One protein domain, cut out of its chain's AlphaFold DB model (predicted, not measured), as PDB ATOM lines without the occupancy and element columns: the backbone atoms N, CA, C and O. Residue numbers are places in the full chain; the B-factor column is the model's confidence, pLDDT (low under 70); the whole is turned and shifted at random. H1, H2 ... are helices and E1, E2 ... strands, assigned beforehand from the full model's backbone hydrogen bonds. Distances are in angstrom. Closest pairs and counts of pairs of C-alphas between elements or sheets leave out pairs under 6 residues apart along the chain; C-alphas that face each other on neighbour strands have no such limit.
ATOM      1  N   LEU A  15     227.258 239.438 264.282       63.88
ATOM      2  CA  LEU A  15     228.344 239.314 263.303       63.88
ATOM      3  C   LEU A  15     228.989 237.928 263.369       63.88
ATOM      4  O   LEU A  15     229.292 237.310 262.349       63.88
ATOM      5  N   ARG A  16     229.198 237.426 264.590       70.38
ATOM      6  CA  ARG A  16     229.706 236.079 264.853       70.38
ATOM      7  C   ARG A  16     229.314 235.655 266.266       70.38
ATOM      8  O   ARG A  16     229.434 236.449 267.191       70.38
ATOM      9  N   ALA A  17     228.890 234.407 266.435       74.62
ATOM     10  CA  ALA A  17     228.596 233.814 267.736       74.62
ATOM     11  C   ALA A  17     229.436 232.549 267.936       74.62
ATOM     12  O   ALA A  17     229.704 231.811 266.983       74.62
ATOM     13  N   TYR A  18     229.849 232.311 269.175       72.06
ATOM     14  CA  TYR A  18     230.624 231.155 269.589       72.06
ATOM     15  C   TYR A  18     229.811 230.356 270.599       72.06
ATOM     16  O   TYR A  18     229.321 230.894 271.592       72.06
ATOM     17  N   THR A  19     229.667 229.063 270.328       73.38
ATOM     18  CA  THR A  19     228.932 228.122 271.170       73.38
ATOM     19  C   THR A  19     229.843 227.000 271.651       73.38
ATOM     20  O   THR A  19     230.889 226.736 271.049       73.38
ATOM     21  N   ASP A  20     229.439 226.321 272.719       74.50
ATOM     22  CA  ASP A  20     230.074 225.074 273.134       74.50
ATOM     23  C   ASP A  20     229.689 223.896 272.213       74.50
ATOM     24  O   ASP A  20     228.989 224.053 271.204       74.50
ATOM     25  N   ALA A  21     230.178 222.700 272.552       67.00
ATOM     26  CA  ALA A  21     229.909 221.470 271.808       67.00
ATOM     27  C   ALA A  21     228.432 221.024 271.858       67.00
ATOM     28  O   ALA A  21     228.030 220.188 271.050       67.00
ATOM     29  N   GLU A  22     227.630 221.586 272.766       71.44
ATOM     30  CA  GLU A  22     226.194 221.325 272.923       71.44
ATOM     31  C   GLU A  22     225.324 222.414 272.260       71.44
ATOM     32  O   GLU A  22     224.104 222.400 272.409       71.44
ATOM     33  N   ASN A  23     225.930 223.338 271.499       66.75
ATOM     34  CA  ASN A  23     225.297 224.522 270.897       66.75
ATOM     35  C   ASN A  23     224.769 225.563 271.902       66.75
ATOM     36  O   ASN A  23     223.946 226.400 271.528       66.75
ATOM     37  N   LYS A  24     225.241 225.582 273.155       72.56
ATOM     38  CA  LYS A  24     224.918 226.682 274.075       72.56
ATOM     39  C   LYS A  24     225.789 227.891 273.763       72.56
ATOM     40  O   LYS A  24     226.994 227.761 273.551       72.56
ATOM     41  N   PHE A  25     225.174 229.071 273.731       79.62
ATOM     42  CA  PHE A  25     225.872 230.338 273.527       79.62
ATOM     43  C   PHE A  25     226.929 230.553 274.614       79.62
ATOM     44  O   PHE A  25     226.629 230.397 275.795       79.62
ATOM     45  N   LEU A  26     228.148 230.910 274.206       74.62
ATOM     46  CA  LEU A  26     229.243 231.280 275.103       74.62
ATOM     47  C   LEU A  26     229.512 232.779 275.034       74.62
ATOM     48  O   LEU A  26     229.597 233.431 276.071       74.62
ATOM     49  N   TRP A  27     229.660 233.318 273.825       81.75
ATOM     50  CA  TRP A  27     229.791 234.752 273.575       81.75
ATOM     51  C   TRP A  27     229.588 235.073 272.092       81.75
ATOM     52  O   TRP A  27     229.670 234.189 271.235       81.75
ATOM     53  N   GLY A  28     229.331 236.334 271.762       77.94
ATOM     54  CA  GLY A  28     229.107 236.761 270.385       77.94
ATOM     55  C   GLY A  28     229.305 238.254 270.186       77.94
ATOM     56  O   GLY A  28     229.189 239.028 271.124       77.94
ATOM     57  N   ILE A  29     229.611 238.641 268.951       75.50
ATOM     58  CA  ILE A  29     229.813 240.029 268.535       75.50
ATOM     59  C   ILE A  29     228.540 240.504 267.838       75.50
ATOM     60  O   ILE A  29     228.087 239.866 266.881       75.50
ATOM     61  N   ARG A  30     227.968 241.609 268.306       74.56
ATOM     62  CA  ARG A  30     226.793 242.268 267.732       74.56
ATOM     63  C   ARG A  30     227.162 243.132 266.526       74.56
ATOM     64  O   ARG A  30     228.327 243.448 266.303       74.56
ATOM     65  N   ILE A  31     226.160 243.523 265.737       58.72
ATOM     66  CA  ILE A  31     226.343 244.367 264.534       58.72
ATOM     67  C   ILE A  31     226.945 245.744 264.854       58.72
ATOM     68  O   ILE A  31     227.697 246.285 264.046       58.72
ATOM     69  N   ASP A  32     226.670 246.298 266.032       63.09
ATOM     70  CA  ASP A  32     227.282 247.550 266.493       63.09
ATOM     71  C   ASP A  32     228.745 247.381 266.961       63.09
ATOM     72  O   ASP A  32     229.452 248.373 267.155       63.09
ATOM     73  N   GLY A  33     229.234 246.140 267.052       64.75
ATOM     74  CA  GLY A  33     230.580 245.777 267.496       64.75
ATOM     75  C   GLY A  33     230.686 245.461 268.990       64.75
ATOM     76  O   GLY A  33     231.777 245.125 269.446       64.75
ATOM     77  N   SER A  34     229.589 245.544 269.750       74.19
ATOM     78  CA  SER A  34     229.572 245.137 271.158       74.19
ATOM     79  C   SER A  34     229.654 243.612 271.309       74.19
ATOM     80  O   SER A  34     229.284 242.864 270.401       74.19
ATOM     81  N   ILE A  35     230.183 243.140 272.441       79.25
ATOM     82  CA  ILE A  35     230.346 241.711 272.730       79.25
ATOM     83  C   ILE A  35     229.415 241.326 273.873       79.25
ATOM     84  O   ILE A  35     229.487 241.903 274.956       79.25
ATOM     85  N   ASP A  36     228.594 240.308 273.645       82.50
ATOM     86  CA  ASP A  36     227.791 239.692 274.695       82.50
ATOM     87  C   ASP A  36     228.441 238.404 275.176       82.50
ATOM     88  O   ASP A  36     228.981 237.623 274.388       82.50
ATOM     89  N   TRP A  37     228.283 238.146 276.469       81.06
ATOM     90  CA  TRP A  37     228.841 236.995 277.163       81.06
ATOM     91  C   TRP A  37     227.725 236.156 277.779       81.06
ATOM     92  O   TRP A  37     226.749 236.685 278.311       81.06
ATOM     93  N   ALA A  38     227.879 234.838 277.751       77.50
ATOM     94  CA  ALA A  38     227.025 233.938 278.505       77.50
ATOM     95  C   ALA A  38     227.276 234.071 280.011       77.50
ATOM     96  O   ALA A  38     228.378 234.395 280.467       77.50
ATOM     97  N   VAL A  39     226.239 233.779 280.795       63.03
ATOM     98  CA  VAL A  39     226.307 233.800 282.257       63.03
ATOM     99  C   VAL A  39     227.361 232.791 282.725       63.03
ATOM    100  O   VAL A  39     227.243 231.598 282.452       63.03
ATOM    101  N   GLY A  40     228.390 233.274 283.427       62.19
ATOM    102  CA  GLY A  40     229.435 232.436 284.026       62.19
ATOM    103  C   GLY A  40     230.813 232.479 283.355       62.19
ATOM    104  O   GLY A  40     231.712 231.800 283.841       62.19
ATOM    105  N   ILE A  41     231.030 233.273 282.295       68.25
ATOM    106  CA  ILE A  41     232.377 233.460 281.721       68.25
ATOM    107  C   ILE A  41     233.212 234.403 282.613       68.25
ATOM    108  O   ILE A  41     232.834 235.566 282.764       68.25
ATOM    109  N   PRO A  42     234.356 233.965 283.181       69.44
ATOM    110  CA  PRO A  42     235.199 234.797 284.041       69.44
ATOM    111  C   PRO A  42     235.766 236.035 283.334       69.44
ATOM    112  O   PRO A  42     236.258 235.957 282.208       69.44
ATOM    113  N   ARG A  43     235.795 237.171 284.038       73.50
ATOM    114  CA  ARG A  43     236.263 238.468 283.512       73.50
ATOM    115  C   ARG A  43     237.688 238.470 282.921       73.50
ATOM    116  O   ARG A  43     237.883 239.135 281.907       73.50
ATOM    117  N   PRO A  44     238.668 237.707 283.448       70.69
ATOM    118  CA  PRO A  44     239.985 237.594 282.813       70.69
ATOM    119  C   PRO A  44     239.939 236.992 281.400       70.69
ATOM    120  O   PRO A  44     240.711 237.391 280.532       70.69
ATOM    121  N   ILE A  45     239.014 236.057 281.154       68.38
ATOM    122  CA  ILE A  45     238.824 235.430 279.838       68.38
ATOM    123  C   ILE A  45     238.157 236.417 278.876       68.38
ATOM    124  O   ILE A  45     238.590 236.521 277.730       68.38
ATOM    125  N   GLN A  46     237.170 237.179 279.357       78.19
ATOM    126  CA  GLN A  46     236.521 238.241 278.578       78.19
ATOM    127  C   GLN A  46     237.553 239.264 278.088       78.19
ATOM    128  O   GLN A  46     237.696 239.469 276.885       78.19
ATOM    129  N   LYS A  47     238.376 239.782 279.012       78.38
ATOM    130  CA  LYS A  47     239.428 240.762 278.711       78.38
ATOM    131  C   LYS A  47     240.435 240.241 277.681       78.38
ATOM    132  O   LYS A  47     240.824 240.964 276.770       78.38
ATOM    133  N   LYS A  48     240.836 238.968 277.774       76.75
ATOM    134  CA  LYS A  48     241.778 238.376 276.812       76.75
ATOM    135  C   LYS A  48     241.184 238.246 275.408       76.75
ATOM    136  O   LYS A  48     241.890 238.449 274.425       76.75
ATOM    137  N   ILE A  49     239.903 237.901 275.308       75.69
ATOM    138  CA  ILE A  49     239.197 237.797 274.026       75.69
ATOM    139  C   ILE A  49     238.983 239.190 273.416       75.69
ATOM    140  O   ILE A  49     239.190 239.358 272.217       75.69
ATOM    141  N   GLU A  50     238.653 240.191 274.230       79.50
ATOM    142  CA  GLU A  50     238.573 241.597 273.810       79.50
ATOM    143  C   GLU A  50     239.916 242.105 273.268       79.50
ATOM    144  O   GLU A  50     239.963 242.672 272.177       79.50
ATOM    145  N   GLU A  51     241.025 241.828 273.964       80.75
ATOM    146  CA  GLU A  51     242.383 242.153 273.503       80.75
ATOM    147  C   GLU A  51     242.719 241.481 272.161       80.75
ATOM    148  O   GLU A  51     243.318 242.104 271.282       80.75
ATOM    149  N   LEU A  52     242.324 240.217 271.978       76.69
ATOM    150  CA  LEU A  52     242.540 239.484 270.727       76.69
ATOM    151  C   LEU A  52     241.724 240.075 269.571       76.69
ATOM    152  O   LEU A  52     242.240 240.206 268.468       76.69
ATOM    153  N   ILE A  53     240.480 240.489 269.814       72.50
ATOM    154  CA  ILE A  53     239.640 241.145 268.800       72.50
ATOM    155  C   ILE A  53     240.187 242.529 268.442       72.50
ATOM    156  O   ILE A  53     240.154 242.918 267.275       72.50
ATOM    157  N   ALA A  54     240.701 243.271 269.423       72.38
ATOM    158  CA  ALA A  54     241.303 244.583 269.205       72.38
ATOM    159  C   ALA A  54     242.620 244.513 268.410       72.38
ATOM    160  O   ALA A  54     242.984 245.475 267.741       72.38
ATOM    161  N   THR A  55     243.326 243.381 268.471       76.38
ATOM    162  CA  THR A  55     244.608 243.175 267.777       76.38
ATOM    163  C   THR A  55     244.482 242.421 266.452       76.38
ATOM    164  O   THR A  55     245.386 242.512 265.619       76.38
ATOM    165  N   ASP A  56     243.370 241.722 266.207       77.75
ATOM    166  CA  ASP A  56     243.105 241.023 264.946       77.75
ATOM    167  C   ASP A  56     242.639 241.999 263.853       77.75
ATOM    168  O   ASP A  56     241.480 242.416 263.777       77.75
ATOM    169  N   THR A  57     243.573 242.348 262.970       74.75
ATOM    170  CA  THR A  57     243.359 243.303 261.879       74.75
ATOM    171  C   THR A  57     242.258 242.857 260.911       74.75
ATOM    172  O   THR A  57     241.487 243.693 260.449       74.75
ATOM    173  N   ALA A  58     242.103 241.551 260.658       73.00
ATOM    174  CA  ALA A  58     241.095 241.042 259.725       73.00
ATOM    175  C   ALA A  58     239.668 241.172 260.288       73.00
ATOM    176  O   ALA A  58     238.712 241.428 259.547       73.00
ATOM    177  N   ILE A  59     239.515 241.026 261.609       69.12
ATOM    178  CA  ILE A  59     238.236 241.260 262.294       69.12
ATOM    179  C   ILE A  59     237.889 242.754 262.273       69.12
ATOM    180  O   ILE A  59     236.749 243.104 261.963       69.12
ATOM    181  N   GLN A  60     238.860 243.636 262.527       75.12
ATOM    182  CA  GLN A  60     238.644 245.090 262.499       75.12
ATOM    183  C   GLN A  60     238.297 245.614 261.098       75.12
ATOM    184  O   GLN A  60     237.392 246.440 260.946       75.12
ATOM    185  N   GLU A  61     238.951 245.092 260.059       76.00
ATOM    186  CA  GLU A  61     238.623 245.400 258.664       76.00
ATOM    187  C   GLU A  61     237.203 244.942 258.306       76.00
ATOM    188  O   GLU A  61     236.438 245.713 257.728       76.00
ATOM    189  N   SER A  62     236.801 243.742 258.738       71.12
ATOM    190  CA  SER A  62     235.443 243.222 258.511       71.12
ATOM    191  C   SER A  62     234.366 244.060 259.214       71.12
ATOM    192  O   SER A  62     233.317 244.337 258.630       71.12
ATOM    193  N   ILE A  63     234.616 244.497 260.455       68.31
ATOM    194  CA  ILE A  63     233.709 245.388 261.202       68.31
ATOM    195  C   ILE A  63     233.579 246.735 260.486       68.31
ATOM    196  O   ILE A  63     232.475 247.263 260.345       68.31
ATOM    197  N   THR A  64     234.696 247.283 260.007       75.19
ATOM    198  CA  THR A  64     234.718 248.564 259.292       75.19
ATOM    199  C   THR A  64     233.950 248.469 257.978       75.19
ATOM    200  O   THR A  64     233.088 249.306 257.717       75.19
ATOM    201  N   GLN A  65     234.182 247.415 257.195       76.81
ATOM    202  CA  GLN A  65     233.494 247.200 255.926       76.81
ATOM    203  C   GLN A  65     231.976 247.065 256.108       76.81
ATOM    204  O   GLN A  65     231.210 247.722 255.406       76.81
ATOM    205  N   LEU A  66     231.526 246.282 257.091       70.69
ATOM    206  CA  LEU A  66     230.097 246.108 257.361       70.69
ATOM    207  C   LEU A  66     229.431 247.396 257.860       70.69
ATOM    208  O   LEU A  66     228.284 247.668 257.504       70.69
ATOM    209  N   ARG A  67     230.148 248.220 258.637       71.31
ATOM    210  CA  ARG A  67     229.670 249.557 259.014       71.31
ATOM    211  C   ARG A  67     229.488 250.438 257.781       71.31
ATOM    212  O   ARG A  67     228.435 251.053 257.644       71.31
ATOM    213  N   THR A  68     230.454 250.448 256.863       76.62
ATOM    214  CA  THR A  68     230.357 251.203 255.605       76.62
ATOM    215  C   THR A  68     229.174 250.739 254.754       76.62
ATOM    216  O   THR A  68     228.359 251.567 254.351       76.62
ATOM    217  N   GLU A  69     229.013 249.429 254.544       75.69
ATOM    218  CA  GLU A  69     227.903 248.862 253.763       75.69
ATOM    219  C   GLU A  69     226.532 249.190 254.381       75.69
ATOM    220  O   GLU A  69     225.584 249.541 253.667       75.69
ATOM    221  N   LEU A  70     226.422 249.138 255.713       71.06
ATOM    222  CA  LEU A  70     225.196 249.494 256.425       71.06
ATOM    223  C   LEU A  70     224.880 250.987 256.289       71.06
ATOM    224  O   LEU A  70     223.740 251.340 255.985       71.06
TER     225      LEU A  70
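This is residues 15 to 70 of the 924 residues of an uncharacterized protein of Prevotella copri (UniProt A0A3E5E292). A small sheet of three strands and two helices make an open, three-sided frame: the hairpins of E1, E2 and E3 form one side, H1 runs opposite and only grazes the sheet, and H2 turns off at a corner from the last residues of H1, past the end of the sheet where E1 begins. The printed part has 56 residues, with three named strands and then two named helices along the chain. The sheet's order is E1, E2, E3, all antiparallel, and the class is mixed, helices and strands. The whole is only just compact, close to loose, with a radius of gyration of the C-alphas of 12.2 A, and elongated, spanning 34 by 22 by 17 A.

Look first at the sheet of E1, residues 15 to 19, E2, residues 25 to 30, and E3, residues 35 to 37, a meander, each strand the antiparallel neighbour of the one before. In the hairpin of E1 and E2, 173 degrees between directions, you will find N 15 and O 29 within hydrogen-bond range at 2.8 A, and N 18 and O 27 at 2.8 A. In the hairpin of E2 and E3, at 164 degrees, N 28 and O 36 are 2.9 A apart. E1 and E3 are the edge strands. H1, residues 43 to 55, only grazes the sheet, with its residues 43 to 53; its closest C-alphas to E3 are those of Gln 46 and Trp 37, 7.9 A apart. H2, residues 57 to 70, and H1 touch only at the corner by their link, and only just, with 3 pairs of C-alphas within 8 A; the closest are Ile 53 and Ile 59, 6.7 A. Their lines are about perpendicular, at 77 degrees. H2 is only just not on the sheet, with 4 pairs of C-alphas within 10 A. It is apart from E2 and E3, and only just apart from E1, at 8.4 A. In H1 and H2 every O i to N i+4 pair is within hydrogen-bond range.

Find C-alpha 15 at (228.344, 239.314, 263.303); from there E1 runs 13.7 A to Thr 19. E2 runs 13.3 A from Phe 25 to Arg 30, and E3 6.6 A from Ile 35 to Trp 37. Find C-alpha 43 at (236.263, 238.468, 283.512), where H1 begins its 18.4 A to Thr 55. H2 runs 19.9 A from Thr 57 to C-alpha 70 at (225.196, 249.494, 256.425).

The C-alphas farthest apart are those of Glu 22 and Thr 68, 34.8 A. The printed part has no cut, and its four links are tight. Residues 54 to 59, of which 57 to 59 belong to H2, stand free. The mean pLDDT of the printed part is 73.2; 13 residues are under 70, among them residues 31 to 33 and 39 to 42.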